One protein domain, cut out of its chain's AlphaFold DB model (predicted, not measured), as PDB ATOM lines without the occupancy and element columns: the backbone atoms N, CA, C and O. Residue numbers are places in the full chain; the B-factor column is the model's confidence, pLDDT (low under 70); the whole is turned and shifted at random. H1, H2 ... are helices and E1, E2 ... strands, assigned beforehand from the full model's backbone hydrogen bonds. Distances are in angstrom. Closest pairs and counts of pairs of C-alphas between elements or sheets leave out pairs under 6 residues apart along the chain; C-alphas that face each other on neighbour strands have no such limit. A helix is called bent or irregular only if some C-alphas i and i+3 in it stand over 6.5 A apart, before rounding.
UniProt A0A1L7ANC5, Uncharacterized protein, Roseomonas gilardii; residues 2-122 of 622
ATOM      1  N   SER A   2       9.105  12.718  93.078       75.00
ATOM      2  CA  SER A   2       9.739  11.906  92.014       75.00
ATOM      3  C   SER A   2       8.882  11.503  90.801       75.00
ATOM      4  O   SER A   2       9.225  11.885  89.686       75.00
ATOM      5  N   GLY A   3       7.769  10.779  90.978       86.00
ATOM      6  CA  GLY A   3       6.891  10.354  89.872       86.00
ATOM      7  C   GLY A   3       6.441  11.494  88.944       86.00
ATOM      8  O   GLY A   3       6.476  11.339  87.729       86.00
ATOM      9  N   ALA A   4       6.138  12.677  89.488       89.56
ATOM     10  CA  ALA A   4       5.760  13.847  88.690       89.56
ATOM     11  C   ALA A   4       6.937  14.453  87.892       89.56
ATOM     12  O   ALA A   4       6.716  15.078  86.856       89.56
ATOM     13  N   LEU A   5       8.184  14.259  88.345       88.12
ATOM     14  CA  LEU A   5       9.384  14.635  87.586       88.12
ATOM     15  C   LEU A   5       9.672  13.618  86.476       88.12
ATOM     16  O   LEU A   5       9.996  14.021  85.363       88.12
ATOM     17  N   LEU A   6       9.481  12.321  86.742       86.38
ATOM     18  CA  LEU A   6       9.590  11.263  85.732       86.38
ATOM     19  C   LEU A   6       8.547  11.436  84.613       86.38
ATOM     20  O   LEU A   6       8.900  11.366  83.438       86.38
ATOM     21  N   ASP A   7       7.295  11.762  84.950       88.44
ATOM     22  CA  ASP A   7       6.262  12.082  83.954       88.44
ATOM     23  C   ASP A   7       6.564  13.370  83.164       88.44
ATOM     24  O   ASP A   7       6.181  13.479  81.997       88.44
ATOM     25  N   ARG A   8       7.265  14.346  83.765       91.06
ATOM     26  CA  ARG A   8       7.732  15.558  83.064       91.06
ATOM     27  C   ARG A   8       8.868  15.234  82.094       91.06
ATOM     28  O   ARG A   8       8.755  15.594  80.927       91.06
ATOM     29  N   LEU A   9       9.893  14.490  82.527       87.75
ATOM     30  CA  LEU A   9      10.966  13.988  81.653       87.75
ATOM     31  C   LEU A   9      10.395  13.200  80.470       87.75
ATOM     32  O   LEU A   9      10.699  13.508  79.323       87.75
ATOM     33  N   ARG A  10       9.494  12.247  80.729       87.56
ATOM     34  CA  ARG A  10       8.852  11.435  79.685       87.56
ATOM     35  C   ARG A  10       8.116  12.278  78.637       87.56
ATOM     36  O   ARG A  10       8.183  11.956  77.455       87.56
ATOM     37  N   LYS A  11       7.440  13.359  79.046       87.38
ATOM     38  CA  LYS A  11       6.798  14.303  78.114       87.38
ATOM     39  C   LYS A  11       7.831  15.068  77.287       87.38
ATOM     40  O   LYS A  11       7.711  15.093  76.073       87.38
ATOM     41  N   LEU A  12       8.871  15.619  77.914       85.44
ATOM     42  CA  LEU A  12       9.936  16.355  77.214       85.44
ATOM     43  C   LEU A  12      10.681  15.492  76.180       85.44
ATOM     44  O   LEU A  12      11.050  15.975  75.114       85.44
ATOM     45  N   LEU A  13      10.889  14.209  76.490       83.94
ATOM     46  CA  LEU A  13      11.603  13.265  75.630       83.94
ATOM     47  C   LEU A  13      10.776  12.777  74.427       83.94
ATOM     48  O   LEU A  13      11.363  12.457  73.391       83.94
ATOM     49  N   TRP A  14       9.445  12.671  74.565       81.50
ATOM     50  CA  TRP A  14       8.551  12.005  73.594       81.50
ATOM     51  C   TRP A  14       7.387  12.877  73.079       81.50
ATOM     52  O   TRP A  14       6.490  12.372  72.405       81.50
ATOM     53  N   SER A  15       7.314  14.160  73.432       73.06
ATOM     54  CA  SER A  15       6.234  15.060  73.004       73.06
ATOM     55  C   SER A  15       6.783  16.469  72.755       73.06
ATOM     56  O   SER A  15       6.847  17.264  73.696       73.06
ATOM     57  N   PRO A  16       7.202  16.793  71.513       59.06
ATOM     58  CA  PRO A  16       7.630  18.146  71.170       59.06
ATOM     59  C   PRO A  16       6.477  19.147  71.374       59.06
ATOM     60  O   PRO A  16       5.307  18.788  71.196       59.06
ATOM     61  N   PRO A  17       6.768  20.402  71.754       57.03
ATOM     62  CA  PRO A  17       5.742  21.422  71.903       57.03
ATOM     63  C   PRO A  17       5.128  21.780  70.532       57.03
ATOM     64  O   PRO A  17       5.862  21.949  69.556       57.03
ATOM     65  N   PRO A  18       3.797  21.947  70.426       54.62
ATOM     66  CA  PRO A  18       3.157  22.364  69.182       54.62
ATOM     67  C   PRO A  18       3.387  23.864  68.928       54.62
ATOM     68  O   PRO A  18       2.568  24.706  69.295       54.62
ATOM     69  N   THR A  19       4.513  24.199  68.299       56.59
ATOM     70  CA  THR A  19       4.837  25.534  67.774       56.59
ATOM     71  C   THR A  19       4.696  25.559  66.247       56.59
ATOM     72  O   THR A  19       4.958  24.564  65.569       56.59
ATOM     73  N   SER A  20       4.224  26.680  65.694       51.19
ATOM     74  CA  SER A  20       3.746  26.765  64.303       51.19
ATOM     75  C   SER A  20       4.821  27.059  63.252       51.19
ATOM     76  O   SER A  20       4.614  26.744  62.082       51.19
ATOM     77  N   ASP A  21       5.947  27.653  63.657       57.78
ATOM     78  CA  ASP A  21       6.833  28.394  62.740       57.78
ATOM     79  C   ASP A  21       8.208  27.721  62.524       57.78
ATOM     80  O   ASP A  21       9.056  28.242  61.800       57.78
ATOM     81  N   VAL A  22       8.444  26.562  63.149       55.84
ATOM     82  CA  VAL A  22       9.698  25.787  63.071       55.84
ATOM     83  C   VAL A  22       9.414  24.431  62.407       55.84
ATOM     84  O   VAL A  22       8.337  23.875  62.635       55.84
ATOM     85  N   PRO A  23      10.345  23.854  61.617       54.69
ATOM     86  CA  PRO A  23      10.243  22.468  61.166       54.69
ATOM     87  C   PRO A  23      10.037  21.507  62.347       54.69
ATOM     88  O   PRO A  23      10.962  21.236  63.112       54.69
ATOM     89  N   GLN A  24       8.807  21.006  62.486       56.84
ATOM     90  CA  GLN A  24       8.432  20.020  63.499       56.84
ATOM     91  C   GLN A  24       9.376  18.805  63.408       56.84
ATOM     92  O   GLN A  24       9.564  18.282  62.302       56.84
ATOM     93  N   PRO A  25       9.970  18.337  64.525       56.88
ATOM     94  CA  PRO A  25      10.757  17.109  64.513       56.88
ATOM     95  C   PRO A  25       9.873  15.933  64.090       56.88
ATOM     96  O   PRO A  25       8.654  15.952  64.291       56.88
ATOM     97  N   LYS A  26      10.475  14.910  63.470       59.94
ATOM     98  CA  LYS A  26       9.706  13.793  62.904       59.94
ATOM     99  C   LYS A  26       8.866  13.123  64.010       59.94
ATOM    100  O   LYS A  26       9.384  12.921  65.108       59.94
ATOM    101  N   PRO A  27       7.586  12.779  63.773       58.84
ATOM    102  CA  PRO A  27       6.669  12.340  64.835       58.84
ATOM    103  C   PRO A  27       7.024  10.979  65.470       58.84
ATOM    104  O   PRO A  27       6.415  10.586  66.463       58.84
ATOM    105  N   ASP A  28       8.001  10.263  64.914       64.50
ATOM    106  CA  ASP A  28       8.610   9.030  65.418       64.50
ATOM    107  C   ASP A  28       9.923   9.255  66.206       64.50
ATOM    108  O   ASP A  28      10.440   8.325  66.839       64.50
ATOM    109  N   GLU A  29      10.465  10.478  66.207       70.38
ATOM    110  CA  GLU A  29      11.764  10.810  66.791       70.38
ATOM    111  C   GLU A  29      11.711  10.933  68.324       70.38
ATOM    112  O   GLU A  29      11.422  11.980  68.905       70.38
ATOM    113  N   ARG A  30      12.034   9.820  68.989       84.62
ATOM    114  CA  ARG A  30      12.073   9.682  70.451       84.62
ATOM    115  C   ARG A  30      13.503   9.784  70.985       84.62
ATOM    116  O   ARG A  30      14.428   9.218  70.399       84.62
ATOM    117  N   TYR A  31      13.660  10.409  72.150       87.06
ATOM    118  CA  TYR A  31      14.906  10.418  72.926       87.06
ATOM    119  C   TYR A  31      14.767   9.565  74.202       87.06
ATOM    120  O   TYR A  31      13.669   9.419  74.744       87.06
ATOM    121  N   ASP A  32      15.874   8.998  74.678       89.31
ATOM    122  CA  ASP A  32      16.011   8.437  76.027       89.31
ATOM    123  C   ASP A  32      17.077   9.225  76.797       89.31
ATOM    124  O   ASP A  32      17.947   9.876  76.209       89.31
ATOM    125  N   LEU A  33      16.989   9.166  78.122       91.88
ATOM    126  CA  LEU A  33      17.920   9.800  79.040       91.88
ATOM    127  C   LEU A  33      18.556   8.715  79.910       91.88
ATOM    128  O   LEU A  33      17.910   8.114  80.779       91.88
ATOM    129  N   LEU A  34      19.833   8.484  79.650       92.12
ATOM    130  CA  LEU A  34      20.697   7.570  80.373       92.12
ATOM    131  C   LEU A  34      21.573   8.360  81.352       92.12
ATOM    132  O   LEU A  34      21.751   9.573  81.223       92.12
ATOM    133  N   LEU A  35      22.104   7.664  82.348       91.88
ATOM    134  CA  LEU A  35      23.011   8.187  83.361       91.88
ATOM    135  C   LEU A  35      24.225   7.263  83.434       91.88
ATOM    136  O   LEU A  35      24.063   6.047  83.358       91.88
ATOM    137  N   ASN A  36      25.428   7.825  83.550       90.81
ATOM    138  CA  ASN A  36      26.652   7.046  83.768       90.81
ATOM    139  C   ASN A  36      26.933   6.844  85.273       90.81
ATOM    140  O   ASN A  36      26.123   7.223  86.125       90.81
ATOM    141  N   GLU A  37      28.076   6.244  85.612       88.69
ATOM    142  CA  GLU A  37      28.501   6.025  87.006       88.69
ATOM    143  C   GLU A  37      28.633   7.341  87.800       88.69
ATOM    144  O   GLU A  37      28.242   7.414  88.962       88.69
ATOM    145  N   GLU A  38      29.081   8.418  87.146       91.19
ATOM    146  CA  GLU A  38      29.140   9.778  87.706       91.19
ATOM    147  C   GLU A  38      27.766  10.488  87.749       91.19
ATOM    148  O   GLU A  38      27.682  11.669  88.082       91.19
ATOM    149  N   SER A  39      26.672   9.790  87.417       91.88
ATOM    150  CA  SER A  39      25.305  10.331  87.306       91.88
ATOM    151  C   SER A  39      25.134  11.468  86.283       91.88
ATOM    152  O   SER A  39      24.148  12.207  86.329       91.88
ATOM    153  N   GLN A  40      26.055  11.599  85.324       92.06
ATOM    154  CA  GLN A  40      25.972  12.602  84.263       92.06
ATOM    155  C   GLN A  40      24.860  12.261  83.263       92.06
ATOM    156  O   GLN A  40      24.690  11.115  82.852       92.06
ATOM    157  N   ALA A  41      24.126  13.288  82.839       91.00
ATOM    158  CA  ALA A  41      23.010  13.202  81.896       91.00
ATOM    159  C   ALA A  41      23.463  12.892  80.458       91.00
ATOM    160  O   ALA A  41      23.938  13.792  79.763       91.00
ATOM    161  N   ILE A  42      23.248  11.661  79.992       90.56
ATOM    162  CA  ILE A  42      23.549  11.206  78.629       90.56
ATOM    163  C   ILE A  42      22.242  11.083  77.832       90.56
ATOM    164  O   ILE A  42      21.471  10.139  78.007       90.56
ATOM    165  N   LEU A  43      21.969  12.049  76.954       89.62
ATOM    166  CA  LEU A  43      20.769  12.074  76.114       89.62
ATOM    167  C   LEU A  43      21.044  11.420  74.751       89.62
ATOM    168  O   LEU A  43      21.996  11.786  74.057       89.62
ATOM    169  N   VAL A  44      20.198  10.473  74.343       86.75
ATOM    170  CA  VAL A  44      20.431   9.627  73.164       86.75
ATOM    171  C   VAL A  44      19.154   9.420  72.342       86.75
ATOM    172  O   VAL A  44      18.055   9.379  72.891       86.75
ATOM    173  N   LYS A  45      19.274   9.300  71.014       85.25
ATOM    174  CA  LYS A  45      18.139   9.008  70.123       85.25
ATOM    175  C   LYS A  45      17.761   7.528  70.236       85.25
ATOM    176  O   LYS A  45      18.608   6.659  70.040       85.25
ATOM    177  N   VAL A  46      16.491   7.229  70.519       86.00
ATOM    178  CA  VAL A  46      16.019   5.857  70.801       86.00
ATOM    179  C   VAL A  46      16.285   4.914  69.627       86.00
ATOM    180  O   VAL A  46      16.737   3.797  69.842       86.00
ATOM    181  N   THR A  47      16.097   5.374  68.386       81.19
ATOM    182  CA  THR A  47      16.371   4.562  67.187       81.19
ATOM    183  C   THR A  47      17.846   4.188  67.047       81.19
ATOM    184  O   THR A  47      18.157   3.138  66.495       81.19
ATOM    185  N   ASP A  48      18.767   5.022  67.541       78.44
ATOM    186  CA  ASP A  48      20.199   4.714  67.509       78.44
ATOM    187  C   ASP A  48      20.558   3.645  68.541       78.44
ATOM    188  O   ASP A  48      21.356   2.770  68.217       78.44
ATOM    189  N   VAL A  49      19.913   3.647  69.715       80.94
ATOM    190  CA  VAL A  49      19.997   2.549  70.697       80.94
ATOM    191  C   VAL A  49      19.368   1.272  70.119       80.94
ATOM    192  O   VAL A  49      20.018   0.238  70.058       80.94
ATOM    193  N   GLU A  50      18.155   1.343  69.558       83.00
ATOM    194  CA  GLU A  50      17.469   0.211  68.902       83.00
ATOM    195  C   GLU A  50      18.254  -0.366  67.695       83.00
ATOM    196  O   GLU A  50      18.115  -1.546  67.356       83.00
ATOM    197  N   MET A  51      19.087   0.431  67.012       75.56
ATOM    198  CA  MET A  51      20.054  -0.064  66.019       75.56
ATOM    199  C   MET A  51      21.292  -0.678  66.680       75.56
ATOM    200  O   MET A  51      21.752  -1.733  66.243       75.56
ATOM    201  N   PHE A  52      21.825  -0.022  67.708       77.12
ATOM    202  CA  PHE A  52      23.030  -0.407  68.431       77.12
ATOM    203  C   PHE A  52      22.862  -1.739  69.154       77.12
ATOM    204  O   PHE A  52      23.498  -2.698  68.733       77.12
ATOM    205  N   THR A  53      21.925  -1.855  70.099       78.31
ATOM    206  CA  THR A  53      21.632  -3.087  70.860       78.31
ATOM    207  C   THR A  53      21.221  -4.262  69.951       78.31
ATOM    208  O   THR A  53      21.340  -5.426  70.321       78.31
ATOM    209  N   ALA A  54      20.774  -3.986  68.719       80.69
ATOM    210  CA  ALA A  54      20.490  -4.994  67.691       80.69
ATOM    211  C   ALA A  54      21.725  -5.427  66.864       80.69
ATOM    212  O   ALA A  54      21.572  -6.098  65.845       80.69
ATOM    213  N   GLY A  55      22.938  -4.992  67.223       74.62
ATOM    214  CA  GLY A  55      24.186  -5.271  66.498       74.62
ATOM    215  C   GLY A  55      24.351  -4.518  65.170       74.62
ATOM    216  O   GLY A  55      25.398  -4.623  64.533       74.62
ATOM    217  N   ARG A  56      23.349  -3.730  64.753       69.75
ATOM    218  CA  ARG A  56      23.334  -2.965  63.490       69.75
ATOM    219  C   ARG A  56      24.099  -1.643  63.588       69.75
ATOM    220  O   ARG A  56      24.323  -0.983  62.579       69.75
ATOM    221  N   LYS A  57      24.514  -1.248  64.794       68.56
ATOM    222  CA  LYS A  57      25.403  -0.110  65.034       68.56
ATOM    223  C   LYS A  57      26.483  -0.500  66.040       68.56
ATOM    224  O   LYS A  57      26.200  -1.139  67.047       68.56
ATOM    225  N   ARG A  58      27.735  -0.110  65.779       66.12
ATOM    226  CA  ARG A  58      28.874  -0.386  66.683       66.12
ATOM    227  C   ARG A  58      29.086   0.697  67.745       66.12
ATOM    228  O   ARG A  58      29.818   0.460  68.703       66.12
ATOM    229  N   ARG A  59      28.499   1.881  67.538       72.12
ATOM    230  CA  ARG A  59      28.681   3.112  68.321       72.12
ATOM    231  C   ARG A  59      27.405   3.950  68.325       72.12
ATOM    232  O   ARG A  59      26.668   3.955  67.338       72.12
ATOM    233  N   VAL A  60      27.192   4.736  69.374       74.44
ATOM    234  CA  VAL A  60      26.178   5.801  69.389       74.44
ATOM    235  C   VAL A  60      26.833   7.135  69.725       74.44
ATOM    236  O   VAL A  60      27.749   7.190  70.540       74.44
ATOM    237  N   VAL A  61      26.373   8.212  69.089       71.69
ATOM    238  CA  VAL A  61      26.725   9.579  69.485       71.69
ATOM    239  C   VAL A  61      25.628  10.085  70.416       71.69
ATOM    240  O   VAL A  61      24.455  10.092  70.047       71.69
ATOM    241  N   ALA A  62      26.005  10.490  71.623       82.06
ATOM    242  CA  ALA A  62      25.093  10.968  72.653       82.06
ATOM    243  C   ALA A  62      25.455  12.392  73.096       82.06
ATOM    244  O   ALA A  62      26.597  12.837  72.973       82.06
ATOM    245  N   ALA A  63      24.464  13.124  73.595       82.75
ATOM    246  CA  ALA A  63      24.606  14.482  74.101       82.75
ATOM    247  C   ALA A  63      24.778  14.446  75.627       82.75
ATOM    248  O   ALA A  63      23.825  14.157  76.351       82.75
ATOM    249  N   ASN A  64      25.981  14.745  76.121       87.44
ATOM    250  CA  ASN A  64      26.239  14.848  77.553       87.44
ATOM    251  C   ASN A  64      25.857  16.253  78.039       87.44
ATOM    252  O   ASN A  64      26.569  17.233  77.806       87.44
ATOM    253  N   LEU A  65      24.715  16.346  78.724       86.94
ATOM    254  CA  LEU A  65      24.128  17.611  79.181       86.94
ATOM    255  C   LEU A  65      24.782  18.144  80.475       86.94
ATOM    256  O   LEU A  65      24.389  19.191  80.992       86.94
ATOM    257  N   HIS A  66      25.757  17.423  81.039       86.81
ATOM    258  CA  HIS A  66      26.594  17.888  82.151       86.81
ATOM    259  C   HIS A  66      27.915  18.485  81.658       86.81
ATOM    260  O   HIS A  66      28.290  19.565  82.102       86.81
ATOM    261  N   ALA A  67      28.586  17.811  80.724       80.12
ATOM    262  CA  ALA A  67      29.863  18.240  80.158       80.12
ATOM    263  C   ALA A  67      29.729  19.164  78.926       80.12
ATOM    264  O   ALA A  67      30.742  19.501  78.315       80.12
ATOM    265  N   GLU A  68      28.497  19.537  78.548       77.88
ATOM    266  CA  GLU A  68      28.144  20.403  77.402       77.88
ATOM    267  C   GLU A  68      28.812  19.972  76.081       77.88
ATOM    268  O   GLU A  68      29.165  20.786  75.225       77.88
ATOM    269  N   ARG A  69      28.996  18.657  75.914       70.69
ATOM    270  CA  ARG A  69      29.738  18.053  74.804       70.69
ATOM    271  C   ARG A  69      29.033  16.819  74.263       70.69
ATOM    272  O   ARG A  69      28.165  16.232  74.906       70.69
ATOM    273  N   LEU A  70      29.449  16.412  73.075       70.19
ATOM    274  CA  LEU A  70      28.970  15.199  72.428       70.19
ATOM    275  C   LEU A  70      29.979  14.075  72.655       70.19
ATOM    276  O   LEU A  70      31.190  14.276  72.537       70.19
ATOM    277  N   GLU A  71      29.467  12.906  73.017       71.50
ATOM    278  CA  GLU A  71      30.246  11.749  73.449       71.50
ATOM    279  C   GLU A  71      29.938  10.536  72.577       71.50
ATOM    280  O   GLU A  71      28.853  10.410  72.007       71.50
ATOM    281  N   ARG A  72      30.920   9.641  72.457       73.19
ATOM    282  CA  ARG A  72      30.807   8.393  71.704       73.19
ATOM    283  C   ARG A  72      30.647   7.248  72.693       73.19
ATOM    284  O   ARG A  72      31.608   6.930  73.380       73.19
ATOM    285  N   LEU A  73      29.486   6.610  72.683       75.81
ATOM    286  CA  LEU A  73      29.220   5.376  73.414       75.81
ATOM    287  C   LEU A  73      29.619   4.167  72.562       75.81
ATOM    288  O   LEU A  73      29.235   4.060  71.392       75.81
ATOM    289  N   THR A  74      30.377   3.251  73.151       74.81
ATOM    290  CA  THR A  74      30.653   1.895  72.662       74.81
ATOM    291  C   THR A  74      29.929   0.865  73.530       74.81
ATOM    292  O   THR A  74      29.399   1.194  74.586       74.81
ATOM    293  N   TRP A  75      29.853  -0.389  73.079       63.56
ATOM    294  CA  TRP A  75      29.050  -1.429  73.745       63.56
ATOM    295  C   TRP A  75      29.439  -1.674  75.210       63.56
ATOM    296  O   TRP A  75      28.569  -1.860  76.050       63.56
ATOM    297  N   VAL A  76      30.733  -1.587  75.530       65.88
ATOM    298  CA  VAL A  76      31.248  -1.715  76.908       65.88
ATOM    299  C   VAL A  76      30.823  -0.530  77.785       65.88
ATOM    300  O   VAL A  76      30.695  -0.669  78.996       65.88
ATOM    301  N   GLU A  77      30.583   0.637  77.185       67.94
ATOM    302  CA  GLU A  77      30.124   1.830  77.901       67.94
ATOM    303  C   GLU A  77      28.597   1.809  78.111       67.94
ATOM    304  O   GLU A  77      28.147   2.332  79.123       67.94
ATOM    305  N   GLU A  78      27.801   1.165  77.238       67.31
ATOM    306  CA  GLU A  78      26.345   0.983  77.446       67.31
ATOM    307  C   GLU A  78      26.038   0.141  78.693       67.31
ATOM    308  O   GLU A  78      25.130   0.492  79.443       67.31
ATOM    309  N   GLU A  79      26.810  -0.917  78.968       72.50
ATOM    310  CA  GLU A  79      26.614  -1.768  80.157       72.50
ATOM    311  C   GLU A  79      26.819  -1.013  81.490       72.50
ATOM    312  O   GLU A  79      26.281  -1.424  82.519       72.50
ATOM    313  N   ALA A  80      27.542   0.114  81.468       78.62
ATOM    314  CA  ALA A  80      27.727   1.020  82.605       78.62
ATOM    315  C   ALA A  80      26.686   2.163  82.666       78.62
ATOM    316  O   ALA A  80      26.707   2.977  83.597       78.62
ATOM    317  N   LEU A  81      25.769   2.253  81.692       85.50
ATOM    318  CA  LEU A  81      24.685   3.236  81.684       85.50
ATOM    319  C   LEU A  81      23.396   2.681  82.298       85.50
ATOM    320  O   LEU A  81      23.005   1.532  82.102       85.50
ATOM    321  N   TRP A  82      22.660   3.549  82.989       89.88
ATOM    322  CA  TRP A  82      21.371   3.220  83.592       89.88
ATOM    323  C   TRP A  82      20.316   4.284  83.260       89.88
ATOM    324  O   TRP A  82      20.568   5.484  83.312       89.88
ATOM    325  N   HIS A  83      19.103   3.859  82.888       90.44
ATOM    326  CA  HIS A  83      18.029   4.799  82.539       90.44
ATOM    327  C   HIS A  83      17.613   5.671  83.735       90.44
ATOM    328  O   HIS A  83      17.365   5.160  84.833       90.44
ATOM    329  N   HIS A  84      17.336   6.953  83.470       89.00
ATOM    330  CA  HIS A  84      16.761   7.911  84.426       89.00
ATOM    331  C   HIS A  84      15.521   7.389  85.187       89.00
ATOM    332  O   HIS A  84      15.285   7.791  86.324       89.00
ATOM    333  N   ARG A  85      14.745   6.464  84.598       89.69
ATOM    334  CA  ARG A  85      13.559   5.831  85.211       89.69
ATOM    335  C   ARG A  85      13.846   5.059  86.506       89.69
ATOM    336  O   ARG A  85      12.917   4.781  87.258       89.69
ATOM    337  N   TYR A  86      15.107   4.701  86.761       90.12
ATOM    338  CA  TYR A  86      15.542   4.057  88.003       90.12
ATOM    339  C   TYR A  86      16.046   5.056  89.057       90.12
ATOM    340  O   TYR A  86      16.273   4.666  90.204       90.12
ATOM    341  N   CYS A  87      16.189   6.340  88.706       89.31
ATOM    342  CA  CYS A  87      16.674   7.368  89.618       89.31
ATOM    343  C   CYS A  87      15.658   7.643  90.732       89.31
ATOM    344  O   CYS A  87      14.474   7.883  90.488       89.31
ATOM    345  N   ARG A  88      16.142   7.600  91.977       90.31
ATOM    346  CA  ARG A  88      15.359   7.889  93.189       90.31
ATOM    347  C   ARG A  88      15.744   9.213  93.848       90.31
ATOM    348  O   ARG A  88      15.033   9.656  94.745       90.31
ATOM    349  N   ASP A  89      16.835   9.834  93.404       92.94
ATOM    350  CA  ASP A  89      17.263  11.149  93.870       92.94
ATOM    351  C   ASP A  89      16.400  12.235  93.206       92.94
ATOM    352  O   ASP A  89      16.394  12.417  91.987       92.94
ATOM    353  N   GLU A  90      15.624  12.951  94.022       92.25
ATOM    354  CA  GLU A  90      14.715  13.988  93.536       92.25
ATOM    355  C   GLU A  90      15.416  15.325  93.234       92.25
ATOM    356  O   GLU A  90      14.864  16.147  92.502       92.25
ATOM    357  N   ALA A  91      16.618  15.559  93.769       93.44
ATOM    358  CA  ALA A  91      17.432  16.717  93.417       93.44
ATOM    359  C   ALA A  91      18.070  16.507  92.037       93.44
ATOM    360  O   ALA A  91      17.919  17.367  91.167       93.44
ATOM    361  N   LEU A  92      18.659  15.329  91.799       90.88
ATOM    362  CA  LEU A  92      19.179  14.934  90.488       90.88
ATOM    363  C   LEU A  92      18.066  14.935  89.432       90.88
ATOM    364  O   LEU A  92      18.200  15.607  88.417       90.88
ATOM    365  N   LEU A  93      16.915  14.292  89.683       91.25
ATOM    366  CA  LEU A  93      15.772  14.329  88.750       91.25
ATOM    367  C   LEU A  93      15.313  15.754  88.391       91.25
ATOM    368  O   LEU A  93      14.783  15.966  87.302       91.25
ATOM    369  N   ARG A  94      15.495  16.730  89.287       93.50
ATOM    370  CA  ARG A  94      15.114  18.131  89.061       93.50
ATOM    371  C   ARG A  94      16.138  18.886  88.210       93.50
ATOM    372  O   ARG A  94      15.725  19.662  87.353       93.50
ATOM    373  N   ASP A  95      17.431  18.628  88.402       92.69
ATOM    374  CA  ASP A  95      18.490  19.119  87.508       92.69
ATOM    375  C   ASP A  95      18.361  18.509  86.101       92.69
ATOM    376  O   ASP A  95      18.341  19.240  85.111       92.69
ATOM    377  N   LEU A  96      18.130  17.192  86.013       90.94
ATOM    378  CA  LEU A  96      17.895  16.485  84.750       90.94
ATOM    379  C   LEU A  96      16.734  17.091  83.948       90.94
ATOM    380  O   LEU A  96      16.862  17.262  82.737       90.94
ATOM    381  N   VAL A  97      15.625  17.466  84.603       92.44
ATOM    382  CA  VAL A  97      14.522  18.200  83.952       92.44
ATOM    383  C   VAL A  97      15.011  19.528  83.373       92.44
ATOM    384  O   VAL A  97      14.768  19.787  82.199       92.44
ATOM    385  N   GLY A  98      15.726  20.345  84.153       90.31
ATOM    386  CA  GLY A  98      16.229  21.644  83.689       90.31
ATOM    387  C   GLY A  98      17.215  21.529  82.521       90.31
ATOM    388  O   GLY A  98      17.129  22.291  81.560       90.31
ATOM    389  N   LYS A  99      18.109  20.534  82.560       89.69
ATOM    390  CA  LYS A  99      19.070  20.247  81.484       89.69
ATOM    391  C   LYS A  99      18.397  19.761  80.203       89.69
ATOM    392  O   LYS A  99      18.764  20.216  79.120       89.69
ATOM    393  N   VAL A 100      17.403  18.876  80.311       89.50
ATOM    394  CA  VAL A 100      16.612  18.440  79.151       89.50
ATOM    395  C   VAL A 100      15.803  19.610  78.586       89.50
ATOM    396  O   VAL A 100      15.811  19.797  77.377       89.50
ATOM    397  N   GLU A 101      15.172  20.443  79.416       88.81
ATOM    398  CA  GLU A 101      14.422  21.621  78.947       88.81
ATOM    399  C   GLU A 101      15.315  22.629  78.213       88.81
ATOM    400  O   GLU A 101      14.947  23.092  77.133       88.81
ATOM    401  N   ALA A 102      16.518  22.905  78.729       84.75
ATOM    402  CA  ALA A 102      17.496  23.758  78.056       84.75
ATOM    403  C   ALA A 102      17.963  23.169  76.711       84.75
ATOM    404  O   ALA A 102      18.003  23.887  75.711       84.75
ATOM    405  N   PHE A 103      18.267  21.865  76.656       85.12
ATOM    406  CA  PHE A 103      18.650  21.199  75.408       85.12
ATOM    407  C   PHE A 103      17.508  21.206  74.380       85.12
ATOM    408  O   PHE A 103      17.734  21.583  73.232       85.12
ATOM    409  N   MET A 104      16.285  20.835  74.780       83.44
ATOM    410  CA  MET A 104      15.140  20.776  73.865       83.44
ATOM    411  C   MET A 104      14.761  22.164  73.331       83.44
ATOM    412  O   MET A 104      14.430  22.280  72.158       83.44
ATOM    413  N   ALA A 105      14.892  23.233  74.124       81.75
ATOM    414  CA  ALA A 105      14.653  24.599  73.646       81.75
ATOM    415  C   ALA A 105      15.631  25.031  72.532       81.75
ATOM    416  O   ALA A 105      15.237  25.721  71.591       81.75
ATOM    417  N   VAL A 106      16.899  24.602  72.595       72.88
ATOM    418  CA  VAL A 106      17.860  24.827  71.499       72.88
ATOM    419  C   VAL A 106      17.580  23.870  70.335       72.88
ATOM    420  O   VAL A 106      17.581  24.302  69.184       72.88
ATOM    421  N   ARG A 107      17.270  22.596  70.607       78.00
ATOM    422  CA  ARG A 107      16.876  21.602  69.594       78.00
ATOM    423  C   ARG A 107      15.727  22.108  68.718       78.00
ATOM    424  O   ARG A 107      15.843  22.113  67.496       78.00
ATOM    425  N   ASP A 108      14.668  22.602  69.351       74.12
ATOM    426  CA  ASP A 108      13.401  23.016  68.733       74.12
ATOM    427  C   ASP A 108      13.475  24.417  68.085       74.12
ATOM    428  O   ASP A 108      12.461  25.081  67.880       74.12
ATOM    429  N   SER A 109      14.688  24.868  67.745       67.62
ATOM    430  CA  SER A 109      14.959  26.055  66.920       67.62
ATOM    431  C   SER A 109      15.974  25.802  65.792       67.62
ATOM    432  O   SER A 109      16.284  26.722  65.035       67.62
ATOM    433  N   HIS A 110      16.468  24.567  65.639       60.72
ATOM    434  CA  HIS A 110      17.460  24.183  64.629       60.72
ATOM    435  C   HIS A 110      16.925  23.075  63.707       60.72
ATOM    436  O   HIS A 110      15.998  22.345  64.050       60.72
ATOM    437  N   ALA A 111      17.510  22.949  62.514       53.78
ATOM    438  CA  ALA A 111      17.228  21.837  61.608       53.78
ATOM    439  C   ALA A 111      17.942  20.546  62.057       53.78
ATOM    440  O   ALA A 111      18.897  20.582  62.833       53.78
ATOM    441  N   GLU A 112      17.511  19.400  61.523       52.06
ATOM    442  CA  GLU A 112      18.238  18.135  61.664       52.06
ATOM    443  C   GLU A 112      19.672  18.277  61.090       52.06
ATOM    444  O   GLU A 112      19.830  18.866  60.016       52.06
ATOM    445  N   PRO A 113      20.722  17.744  61.749       49.47
ATOM    446  CA  PRO A 113      20.686  16.879  62.925       49.47
ATOM    447  C   PRO A 113      20.670  17.618  64.270       49.47
ATOM    448  O   PRO A 113      21.567  18.371  64.646       49.47
ATOM    449  N   TYR A 114      19.664  17.259  65.061       60.06
ATOM    450  CA  TYR A 114      19.301  17.839  66.352       60.06
ATOM    451  C   TYR A 114      20.377  17.759  67.452       60.06
ATOM    452  O   TYR A 114      20.374  18.566  68.380       60.06
ATOM    453  N   HIS A 115      21.352  16.855  67.328       57.25
ATOM    454  CA  HIS A 115      22.530  16.812  68.202       57.25
ATOM    455  C   HIS A 115      23.428  18.058  68.061       57.25
ATOM    456  O   HIS A 115      24.163  18.391  68.993       57.25
ATOM    457  N   GLY A 116      23.323  18.793  66.946       50.97
ATOM    458  CA  GLY A 116      23.985  20.080  66.736       50.97
ATOM    459  C   GLY A 116      23.603  21.160  67.758       50.97
ATOM    460  O   GLY A 116      24.380  22.093  67.949       50.97
ATOM    461  N   ALA A 117      22.490  21.013  68.489       58.31
ATOM    462  CA  ALA A 117      22.077  21.943  69.543       58.31
ATOM    463  C   ALA A 117      23.192  22.231  70.574       58.31
ATOM    464  O   ALA A 117      23.426  23.392  70.909       58.31
ATOM    465  N   LEU A 118      23.963  21.214  70.992       55.91
ATOM    466  CA  LEU A 118      25.100  21.410  71.909       55.91
ATOM    467  C   LEU A 118      26.244  22.240  71.296       55.91
ATOM    468  O   LEU A 118      26.939  22.957  72.012       55.91
ATOM    469  N   SER A 119      26.428  22.187  69.972       49.09
ATOM    470  CA  SER A 119      27.436  22.997  69.266       49.09
ATOM    471  C   SER A 119      27.029  24.461  69.059       49.09
ATOM    472  O   SER A 119      27.876  25.284  68.710       49.09
ATOM    473  N   HIS A 120      25.756  24.792  69.307       48.00
ATOM    474  CA  HIS A 120      25.241  26.161  69.309       48.00
ATOM    475  C   HIS A 120      25.146  26.758  70.723       48.00
ATOM    476  O   HIS A 120      25.327  27.965  70.873       48.00
ATOM    477  N   SER A 121      24.915  25.944  71.762       47.06
ATOM    478  CA  SER A 121      24.891  26.416  73.158       47.06
ATOM    479  C   SER A 121      26.281  26.729  73.725       47.06
ATOM    480  O   SER A 121      26.402  27.618  74.566       47.06
ATOM    481  N   ALA A 122      27.329  26.041  73.259       43.00
ATOM    482  CA  ALA A 122      28.712  26.275  73.672       43.00
ATOM    483  C   ALA A 122      29.654  26.380  72.452       43.00
ATOM    484  O   ALA A 122      29.525  25.600  71.507       43.00
TER     485      ALA A 122
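What this domain is: This is residues 2 to 122 of the 622 residues of an uncharacterized protein of Roseomonas gilardii (UniProt A0A1L7ANC5). A strongly twisted sheet of four strands lies between helices in three layers, with helices on both faces of the sheet: H1, H4 and H5 are on one face, H2 on the other. H1 and the long H4 stand side by side, and H5 crosses the end of H4. The printed part has 121 residues, with five named helices and four named strands in the order H1 E1 E2 H2 E3 E4 H3 H4 H5. The sheet runs E1 E2 E3 E4, antiparallel throughout, and the class is mixed, helices and strands. The whole is compact, with a radius of gyration of the C-alphas of 14.0 A and spans of 41 by 35 by 27 A.

How they stand to each other: H1, residues 3 to 14, is on the sheet but over none of its strands; its closest C-alphas to edge strand E1, residues 31 to 35, are those of Leu 13 and Tyr 31, 5.1 A apart. E1 forms a hairpin with E2, residues 41 to 45, with N 32 and O 44 2.8 A apart, within hydrogen-bond range. H2, residues 46 to 56, is irregular, with C-alphas 53 and 56 7.6 A apart. It lies over E3, residues 59 to 64, at a height over the sheet of 9.2 A; the closest C-alphas are those of Asp 48 and Val 60, 6.4 A apart. E2 and E3 are antiparallel neighbours, with N 63 and O 43 2.8 A apart. E3 and E4, residues 69 to 74, form a hairpin, with N 62 and O 71 2.9 A apart. H3, residues 75 to 78, only grazes the sheet. Residues 82 to 83 pair antiparallel with residues 34 to 35 of E1. H4, residues 90 to 107, touches H1 at a shallow tilt of 19 degrees, the same way, closest at C-alphas of Leu 9 and Val 97, 6.0 A. H5, residues 114 to 121, touches residues 103 to 107 of H4 at 83 degrees, about perpendicular, closest at C-alphas of Arg 107 and Ala 117, 5.2 A. Each O i to N i+4 pair is within hydrogen-bond range in H1 and H4, against 4 of 7 in H2 and 2 of 4 in H5; H3 is too short for such a pair.

Where its parts are: H1 begins at C-alpha 3, (6.891, 10.354, 89.872), and spans 16.4 A. E1 and E2 span 13.4 A each, H2 13.6 A, E3 15.1 A, E4 16.3 A and H3 5.2 A. H4 spans 25.2 A, and H5 spans 12.3 A to C-alpha 121 at (24.891, 26.416, 73.158).

The domain as a whole: The C-alphas farthest apart are those of Ser 20 and Val 76, 41.5 A. The printed part has no cut. The links H1 to E1 and H3 to H4 are long. The mean pLDDT of the printed part is 76.9, and residues 16 to 28, 56 to 58, 75 to 78 and 109 to 122 are under 70.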